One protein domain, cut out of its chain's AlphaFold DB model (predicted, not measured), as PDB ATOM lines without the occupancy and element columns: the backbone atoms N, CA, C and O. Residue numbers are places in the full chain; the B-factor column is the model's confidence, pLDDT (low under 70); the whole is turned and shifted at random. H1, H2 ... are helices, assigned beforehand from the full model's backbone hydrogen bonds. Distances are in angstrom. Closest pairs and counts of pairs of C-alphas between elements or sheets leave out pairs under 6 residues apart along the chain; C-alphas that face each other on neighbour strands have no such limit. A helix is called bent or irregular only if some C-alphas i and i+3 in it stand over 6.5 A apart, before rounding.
ATOM      1  N   ASP A 128      -1.065 -10.801  44.391       82.38
ATOM      2  CA  ASP A 128       0.212 -10.105  44.492       82.38
ATOM      3  C   ASP A 128       1.415 -11.070  44.525       82.38
ATOM      4  O   ASP A 128       1.305 -12.262  44.228       82.38
ATOM      5  N   GLY A 129       2.610 -10.535  44.792       81.69
ATOM      6  CA  GLY A 129       3.833 -11.335  44.817       81.69
ATOM      7  C   GLY A 129       3.910 -12.314  45.994       81.69
ATOM      8  O   GLY A 129       4.549 -13.358  45.858       81.69
ATOM      9  N   GLU A 130       3.281 -11.998  47.126       84.44
ATOM     10  CA  GLU A 130       3.207 -12.886  48.288       84.44
ATOM     11  C   GLU A 130       2.180 -13.995  48.035       84.44
ATOM     12  O   GLU A 130       2.507 -15.169  48.233       84.44
ATOM     13  N   ASP A 131       1.020 -13.647  47.468       82.75
ATOM     14  CA  ASP A 131      -0.004 -14.607  47.031       82.75
ATOM     15  C   ASP A 131       0.555 -15.597  46.002       82.75
ATOM     16  O   ASP A 131       0.362 -16.812  46.103       82.75
ATOM     17  N   LEU A 132       1.291 -15.090  45.008       84.19
ATOM     18  CA  LEU A 132       1.942 -15.912  43.993       84.19
ATOM     19  C   LEU A 132       2.995 -16.838  44.603       84.19
ATOM     20  O   LEU A 132       3.118 -18.000  44.208       84.19
ATOM     21  N   LEU A 133       3.756 -16.346  45.580       84.81
ATOM     22  CA  LEU A 133       4.746 -17.157  46.276       84.81
ATOM     23  C   LEU A 133       4.089 -18.271  47.101       84.81
ATOM     24  O   LEU A 133       4.610 -19.389  47.124       84.81
ATOM     25  N   GLU A 134       2.965 -17.984  47.763       83.94
ATOM     26  CA  GLU A 134       2.165 -18.981  48.477       83.94
ATOM     27  C   GLU A 134       1.584 -20.018  47.512       83.94
ATOM     28  O   GLU A 134       1.717 -21.215  47.769       83.94
ATOM     29  N   PHE A 135       1.029 -19.579  46.378       81.19
ATOM     30  CA  PHE A 135       0.506 -20.460  45.334       81.19
ATOM     31  C   PHE A 135       1.554 -21.473  44.860       81.19
ATOM     32  O   PHE A 135       1.277 -22.665  44.774       81.19
ATOM     33  N   VAL A 136       2.787 -21.021  44.619       81.56
ATOM     34  CA  VAL A 136       3.869 -21.892  44.132       81.56
ATOM     35  C   VAL A 136       4.422 -22.820  45.219       81.56
ATOM     36  O   VAL A 136       4.854 -23.930  44.915       81.56
ATOM     37  N   LYS A 137       4.480 -22.374  46.481       83.94
ATOM     38  CA  LYS A 137       5.143 -23.126  47.563       83.94
ATOM     39  C   LYS A 137       4.215 -24.023  48.369       83.94
ATOM     40  O   LYS A 137       4.708 -24.915  49.061       83.94
ATOM     41  N   SER A 138       2.918 -23.746  48.375       83.25
ATOM     42  CA  SER A 138       1.977 -24.458  49.228       83.25
ATOM     43  C   SER A 138       1.650 -25.834  48.640       83.25
ATOM     44  O   SER A 138       1.168 -25.910  47.508       83.25
ATOM     45  N   PRO A 139       1.792 -26.924  49.420       83.81
ATOM     46  CA  PRO A 139       1.347 -28.256  49.008       83.81
ATOM     47  C   PRO A 139      -0.145 -28.323  48.658       83.81
ATOM     48  O   PRO A 139      -0.584 -29.255  47.993       83.81
ATOM     49  N   ALA A 140      -0.938 -27.339  49.100       80.62
ATOM     50  CA  ALA A 140      -2.358 -27.250  48.781       80.62
ATOM     51  C   ALA A 140      -2.633 -27.052  47.282       80.62
ATOM     52  O   ALA A 140      -3.715 -27.421  46.846       80.62
ATOM     53  N   PHE A 141      -1.673 -26.505  46.526       76.75
ATOM     54  CA  PHE A 141      -1.796 -26.259  45.084       76.75
ATOM     55  C   PHE A 141      -0.913 -27.194  44.240       76.75
ATOM     56  O   PHE A 141      -0.811 -27.035  43.023       76.75
ATOM     57  N   GLU A 142      -0.246 -28.178  44.860       80.94
ATOM     58  CA  GLU A 142       0.544 -29.181  44.132       80.94
ATOM     59  C   GLU A 142      -0.272 -29.950  43.075       80.94
ATOM     60  O   GLU A 142       0.251 -30.138  41.974       80.94
ATOM     61  N   PRO A 143      -1.527 -30.380  43.330       80.44
ATOM     62  CA  PRO A 143      -2.340 -31.057  42.317       80.44
ATOM     63  C   PRO A 143      -2.586 -30.196  41.070       80.44
ATOM     64  O   PRO A 143      -2.450 -30.682  39.945       80.44
ATOM     65  N   GLU A 144      -2.894 -28.914  41.259       74.38
ATOM     66  CA  GLU A 144      -3.107 -27.932  40.198       74.38
ATOM     67  C   GLU A 144      -1.814 -27.692  39.411       74.38
ATOM     68  O   GLU A 144      -1.830 -27.702  38.178       74.38
ATOM     69  N   MET A 145      -0.680 -27.564  40.106       74.94
ATOM     70  CA  MET A 145       0.639 -27.390  39.489       74.94
ATOM     71  C   MET A 145       1.085 -28.626  38.695       74.94
ATOM     72  O   MET A 145       1.656 -28.492  37.612       74.94
ATOM     73  N   LEU A 146       0.799 -29.834  39.189       77.44
ATOM     74  CA  LEU A 146       1.081 -31.092  38.487       77.44
ATOM     75  C   LEU A 146       0.184 -31.283  37.257       77.44
ATOM     76  O   LEU A 146       0.659 -31.767  36.223       77.44
ATOM     77  N   SER A 147      -1.089 -30.881  37.344       75.12
ATOM     78  CA  SER A 147      -1.994 -30.846  36.191       75.12
ATOM     79  C   SER A 147      -1.477 -29.877  35.128       75.12
ATOM     80  O   SER A 147      -1.369 -30.255  33.963       75.12
ATOM     81  N   LEU A 148      -1.061 -28.672  35.541       71.75
ATOM     82  CA  LEU A 148      -0.414 -27.693  34.664       71.75
ATOM     83  C   LEU A 148       0.796 -28.301  33.966       71.75
ATOM     84  O   LEU A 148       0.869 -28.293  32.743       71.75
ATOM     85  N   TYR A 149       1.725 -28.862  34.741       73.12
ATOM     86  CA  TYR A 149       2.964 -29.432  34.224       73.12
ATOM     87  C   TYR A 149       2.712 -30.532  33.186       73.12
ATOM     88  O   TYR A 149       3.421 -30.610  32.188       73.12
ATOM     89  N   SER A 150       1.674 -31.342  33.390       74.94
ATOM     90  CA  SER A 150       1.301 -32.418  32.465       74.94
ATOM     91  C   SER A 150       0.711 -31.897  31.146       74.94
ATOM     92  O   SER A 150       0.872 -32.537  30.112       74.94
ATOM     93  N   GLU A 151       0.049 -30.737  31.166       70.62
ATOM     94  CA  GLU A 151      -0.496 -30.061  29.977       70.62
ATOM     95  C   GLU A 151       0.549 -29.198  29.240       70.62
ATOM     96  O   GLU A 151       0.338 -28.792  28.091       70.62
ATOM     97  N   LEU A 152       1.684 -28.904  29.882       72.81
ATOM     98  CA  LEU A 152       2.804 -28.166  29.298       72.81
ATOM     99  C   LEU A 152       3.629 -29.069  28.365       72.81
ATOM    100  O   LEU A 152       4.791 -29.372  28.619       72.81
ATOM    101  N   GLU A 153       3.054 -29.465  27.229       66.56
ATOM    102  CA  GLU A 153       3.820 -30.070  26.133       66.56
ATOM    103  C   GLU A 153       4.651 -28.985  25.424       66.56
ATOM    104  O   GLU A 153       4.183 -28.306  24.506       66.56
ATOM    105  N   LEU A 154       5.886 -28.766  25.887       66.25
ATOM    106  CA  LEU A 154       6.858 -27.857  25.265       66.25
ATOM    107  C   LEU A 154       8.224 -28.550  25.089       66.25
ATOM    108  O   LEU A 154       9.198 -28.161  25.735       66.25
ATOM    109  N   PRO A 155       8.335 -29.566  24.212       65.94
ATOM    110  CA  PRO A 155       9.559 -30.361  24.059       65.94
ATOM    111  C   PRO A 155      10.831 -29.534  23.779       65.94
ATOM    112  O   PRO A 155      11.906 -29.960  24.188       65.94
ATOM    113  N   ASP A 156      10.701 -28.335  23.192       72.31
ATOM    114  CA  ASP A 156      11.810 -27.418  22.875       72.31
ATOM    115  C   ASP A 156      11.658 -26.005  23.495       72.31
ATOM    116  O   ASP A 156      12.314 -25.055  23.066       72.31
ATOM    117  N   GLY A 157      10.769 -25.829  24.482       70.44
ATOM    118  CA  GLY A 157      10.505 -24.521  25.100       70.44
ATOM    119  C   GLY A 157      11.627 -24.053  26.033       70.44
ATOM    120  O   GLY A 157      12.221 -24.839  26.771       70.44
ATOM    121  N   SER A 158      11.899 -22.750  26.053       81.62
ATOM    122  CA  SER A 158      12.757 -22.133  27.067       81.62
ATOM    123  C   SER A 158      12.043 -22.067  28.421       81.62
ATOM    124  O   SER A 158      10.817 -22.059  28.485       81.62
ATOM    125  N   LEU A 159      12.789 -21.931  29.526       78.81
ATOM    126  CA  LEU A 159      12.205 -21.724  30.864       78.81
ATOM    127  C   LEU A 159      11.187 -20.565  30.893       78.81
ATOM    128  O   LEU A 159      10.191 -20.635  31.605       78.81
ATOM    129  N   LYS A 160      11.416 -19.522  30.086       77.19
ATOM    130  CA  LYS A 160      10.489 -18.397  29.930       77.19
ATOM    131  C   LYS A 160       9.149 -18.847  29.339       77.19
ATOM    132  O   LYS A 160       8.113 -18.421  29.836       77.19
ATOM    133  N   ASP A 161       9.159 -19.737  28.350       75.88
ATOM    134  CA  ASP A 161       7.943 -20.254  27.704       75.88
ATOM    135  C   ASP A 161       7.103 -21.100  28.671       75.88
ATOM    136  O   ASP A 161       5.876 -20.994  28.693       75.88
ATOM    137  N   TYR A 162       7.763 -21.877  29.535       75.81
ATOM    138  CA  TYR A 162       7.097 -22.615  30.611       75.81
ATOM    139  C   TYR A 162       6.453 -21.682  31.643       75.81
ATOM    140  O   TYR A 162       5.319 -21.918  32.057       75.81
ATOM    141  N   ILE A 163       7.147 -20.609  32.033       77.31
ATOM    142  CA  ILE A 163       6.623 -19.607  32.971       77.31
ATOM    143  C   ILE A 163       5.413 -18.880  32.368       77.31
ATOM    144  O   ILE A 163       4.397 -18.743  33.042       77.31
ATOM    145  N   ILE A 164       5.488 -18.459  31.101       75.69
ATOM    146  CA  ILE A 164       4.380 -17.776  30.414       75.69
ATOM    147  C   ILE A 164       3.148 -18.681  30.351       75.69
ATOM    148  O   ILE A 164       2.080 -18.270  30.798       75.69
ATOM    149  N   LYS A 165       3.289 -19.931  29.894       75.56
ATOM    150  CA  LYS A 165       2.145 -20.853  29.850       75.56
ATOM    151  C   LYS A 165       1.578 -21.184  31.235       75.56
ATOM    152  O   LYS A 165       0.380 -21.424  31.355       75.56
ATOM    153  N   ALA A 166       2.410 -21.226  32.277       76.38
ATOM    154  CA  ALA A 166       1.916 -21.398  33.641       76.38
ATOM    155  C   ALA A 166       1.072 -20.188  34.084       76.38
ATOM    156  O   ALA A 166      -0.000 -20.369  34.658       76.38
ATOM    157  N   PHE A 167       1.504 -18.965  33.752       76.00
ATOM    158  CA  PHE A 167       0.739 -17.744  34.026       76.00
ATOM    159  C   PHE A 167      -0.568 -17.653  33.230       76.00
ATOM    160  O   PHE A 167      -1.551 -17.168  33.776       76.00
ATOM    161  N   GLU A 168      -0.632 -18.169  31.998       75.06
ATOM    162  CA  GLU A 168      -1.878 -18.224  31.206       75.06
ATOM    163  C   GLU A 168      -3.002 -19.030  31.880       75.06
ATOM    164  O   GLU A 168      -4.174 -18.884  31.528       75.06
ATOM    165  N   LYS A 169      -2.656 -19.897  32.835       75.31
ATOM    166  CA  LYS A 169      -3.614 -20.722  33.576       75.31
ATOM    167  C   LYS A 169      -4.084 -20.082  34.879       75.31
ATOM    168  O   LYS A 169      -5.056 -20.568  35.453       75.31
ATOM    169  N   LEU A 170      -3.431 -19.011  35.332       76.94
ATOM    170  CA  LEU A 170      -3.966 -18.160  36.387       76.94
ATOM    171  C   LEU A 170      -5.001 -17.229  35.749       76.94
ATOM    172  O   LEU A 170      -4.676 -16.378  34.924       76.94
ATOM    173  N   THR A 171      -6.266 -17.441  36.090       75.81
ATOM    174  CA  THR A 171      -7.411 -16.717  35.548       75.81
ATOM    175  C   THR A 171      -7.831 -15.581  36.482       75.81
ATOM    176  O   THR A 171      -7.289 -15.365  37.571       75.81
ATOM    177  N   VAL A 172      -8.877 -14.872  36.058       75.81
ATOM    178  CA  VAL A 172      -9.572 -13.861  36.863       75.81
ATOM    179  C   VAL A 172     -10.079 -14.401  38.199       75.81
ATOM    180  O   VAL A 172     -10.197 -13.638  39.155       75.81
ATOM    181  N   ASP A 173     -10.310 -15.714  38.304       76.06
ATOM    182  CA  ASP A 173     -10.765 -16.352  39.541       76.06
ATOM    183  C   ASP A 173      -9.670 -16.375  40.618       76.06
ATOM    184  O   ASP A 173      -9.977 -16.399  41.811       76.06
ATOM    185  N   GLN A 174      -8.396 -16.327  40.211       76.69
ATOM    186  CA  GLN A 174      -7.251 -16.181  41.112       76.69
ATOM    187  C   GLN A 174      -6.803 -14.721  41.269       76.69
ATOM    188  O   GLN A 174      -5.837 -14.461  41.975       76.69
ATOM    189  N   GLY A 175      -7.497 -13.756  40.654       77.25
ATOM    190  CA  GLY A 175      -7.126 -12.342  40.716       77.25
ATOM    191  C   GLY A 175      -6.011 -11.936  39.750       77.25
ATOM    192  O   GLY A 175      -5.376 -10.898  39.950       77.25
ATOM    193  N   MET A 176      -5.775 -12.744  38.711       82.12
ATOM    194  CA  MET A 176      -4.933 -12.377  37.574       82.12
ATOM    195  C   MET A 176      -5.785 -11.805  36.432       82.12
ATOM    196  O   MET A 176      -6.902 -12.266  36.193       82.12
ATOM    197  N   PRO A 177      -5.287 -10.805  35.695       77.69
ATOM    198  CA  PRO A 177      -5.968 -10.308  34.506       77.69
ATOM    199  C   PRO A 177      -6.025 -11.384  33.403       77.69
ATOM    200  O   PRO A 177      -5.159 -12.261  33.359       77.69
ATOM    201  N   PRO A 178      -6.995 -11.324  32.473       77.69
ATOM    202  CA  PRO A 178      -7.049 -12.248  31.347       77.69
ATOM    203  C   PRO A 178      -5.754 -12.216  30.523       77.69
ATOM    204  O   PRO A 178      -5.315 -11.157  30.084       77.69
ATOM    205  N   ALA A 179      -5.178 -13.384  30.230       70.44
ATOM    206  CA  ALA A 179      -3.959 -13.482  29.420       70.44
ATOM    207  C   ALA A 179      -4.121 -12.931  27.987       70.44
ATOM    208  O   ALA A 179      -3.138 -12.587  27.334       70.44
ATOM    209  N   SER A 180      -5.361 -12.825  27.499       70.50
ATOM    210  CA  SER A 180      -5.699 -12.219  26.208       70.50
ATOM    211  C   SER A 180      -5.622 -10.691  26.189       70.50
ATOM    212  O   SER A 180      -5.653 -10.105  25.105       70.50
ATOM    213  N   ASP A 181      -5.566 -10.031  27.347       73.88
ATOM    214  CA  ASP A 181      -5.548  -8.575  27.406       73.88
ATOM    215  C   ASP A 181      -4.244  -8.024  26.821       73.88
ATOM    216  O   ASP A 181      -3.139  -8.431  27.184       73.88
ATOM    217  N   SER A 182      -4.363  -7.031  25.935       70.69
ATOM    218  CA  SER A 182      -3.222  -6.467  25.200       70.69
ATOM    219  C   SER A 182      -2.092  -5.986  26.122       70.69
ATOM    220  O   SER A 182      -0.918  -6.196  25.817       70.69
ATOM    221  N   TRP A 183      -2.416  -5.399  27.276       71.31
ATOM    222  CA  TRP A 183      -1.419  -4.914  28.233       71.31
ATOM    223  C   TRP A 183      -0.664  -6.050  28.951       71.31
ATOM    224  O   TRP A 183       0.525  -5.901  29.234       71.31
ATOM    225  N   VAL A 184      -1.312  -7.198  29.177       68.50
ATOM    226  CA  VAL A 184      -0.691  -8.407  29.743       68.50
ATOM    227  C   VAL A 184       0.302  -8.993  28.739       68.50
ATOM    228  O   VAL A 184       1.456  -9.260  29.078       68.50
ATOM    229  N   VAL A 185      -0.094  -9.078  27.467       66.81
ATOM    230  CA  VAL A 185       0.777  -9.520  26.365       66.81
ATOM    231  C   VAL A 185       2.001  -8.607  26.218       66.81
ATOM    232  O   VAL A 185       3.125  -9.087  26.039       66.81
ATOM    233  N   HIS A 186       1.820  -7.288  26.341       68.44
ATOM    234  CA  HIS A 186       2.927  -6.331  26.296       68.44
ATOM    235  C   HIS A 186       3.897  -6.481  27.475       68.44
ATOM    236  O   HIS A 186       5.108  -6.393  27.263       68.44
ATOM    237  N   LEU A 187       3.406  -6.777  28.684       61.75
ATOM    238  CA  LEU A 187       4.249  -7.020  29.861       61.75
ATOM    239  C   LEU A 187       5.179  -8.229  29.657       61.75
ATOM    240  O   LEU A 187       6.368  -8.156  29.968       61.75
ATOM    241  N   PHE A 188       4.672  -9.311  29.057       56.22
ATOM    242  CA  PHE A 188       5.478 -10.494  28.728       56.22
ATOM    243  C   PHE A 188       6.431 -10.276  27.536       56.22
ATOM    244  O   PHE A 188       7.463 -10.950  27.425       56.22
ATOM    245  N   SER A 189       6.126  -9.302  26.673       56.47
ATOM    246  CA  SER A 189       6.918  -8.966  25.481       56.47
ATOM    247  C   SER A 189       8.083  -8.003  25.754       56.47
ATOM    248  O   SER A 189       9.009  -7.939  24.953       56.47
ATOM    249  N   LEU A 190       8.099  -7.290  26.888       47.75
ATOM    250  CA  LEU A 190       9.127  -6.293  27.246       47.75
ATOM    251  C   LEU A 190      10.480  -6.879  27.713       47.75
ATOM    252  O   LEU A 190      11.303  -6.177  28.295       47.75
ATOM    253  N   THR A 191      10.748  -8.155  27.438       45.34
ATOM    254  CA  THR A 191      12.053  -8.796  27.688       45.34
ATOM    255  C   THR A 191      12.555  -9.507  26.431       45.34
ATOM    256  O   THR A 191      12.638 -10.739  26.394       45.34
TER     257      THR A 191
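What this domain is: This is residues 128 to 191 of the 192 residues of the protein "39 kDa EF-Hand containing protein" of Solanum tuberosum (UniProt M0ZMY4). Four short helices follow one another in an open, C-like row: the longest, H2, makes a corner with H1 at its first residues, has H3 near its later part, and H4 is beyond H3, roughly side by side with it. The corner at residues 137 to 143 sticks out, and a long loop, residues 168 to 181, leads from H3 to H4. The printed part has 64 residues with four named helices, H1 to H4 in chain order, and no named strand; the class is all helix. It is only just compact, close to loose, with a radius of gyration of the C-alphas of 12.4 A and spans of 32 by 30 by 17 A.

Where its parts are: Find C-alpha 139 at (1.347, -28.256, 49.008); from there H2, residues 139 to 151, runs 19.2 A. It is irregular: C-alphas 140 and 143 are 7.5 A apart. Before it, H1, residues 129 to 137, starts at C-alpha 129 (3.833, -11.335, 44.817) and runs 12.2 A. H3, residues 159 to 167, covers 12.5 A. H4, residues 182 to 189, covers 10.4 A and ends at C-alpha 189 (6.918, -8.966, 25.481).

How they stand to each other: H2 and H1 are close but not clearly touching; their closest C-alphas, of Phe 141 and Phe 135, are 6.2 A apart, and their lines are about perpendicular at 79 degrees. H2 and H3 are close but not clearly touching, the closest C-alphas being those of Leu 148 and Ala 166 at 6.8 A, at a steep tilt of 66 degrees, opposite ways. H3 and H4 are close but not clearly touching, with C-alphas 164 and 188 the closest at 7.6 A, at a shallow tilt of 23 degrees, opposite ways. H4 is apart from H1 and H2, and H1 is apart from H3. In H1, H3 and H4 every O i to N i+4 pair is within hydrogen-bond range; in H2, 7 of 9 are.

The domain as a whole: The C-alphas of Pro 139 and Ser 182, the two farthest apart, are 32.6 A apart. The printed part has no cut; the link from H3 to H4 is long, that from H1 to H2 tight. The model's confidence is under 70 at residues 153 to 155 and 184 to 191.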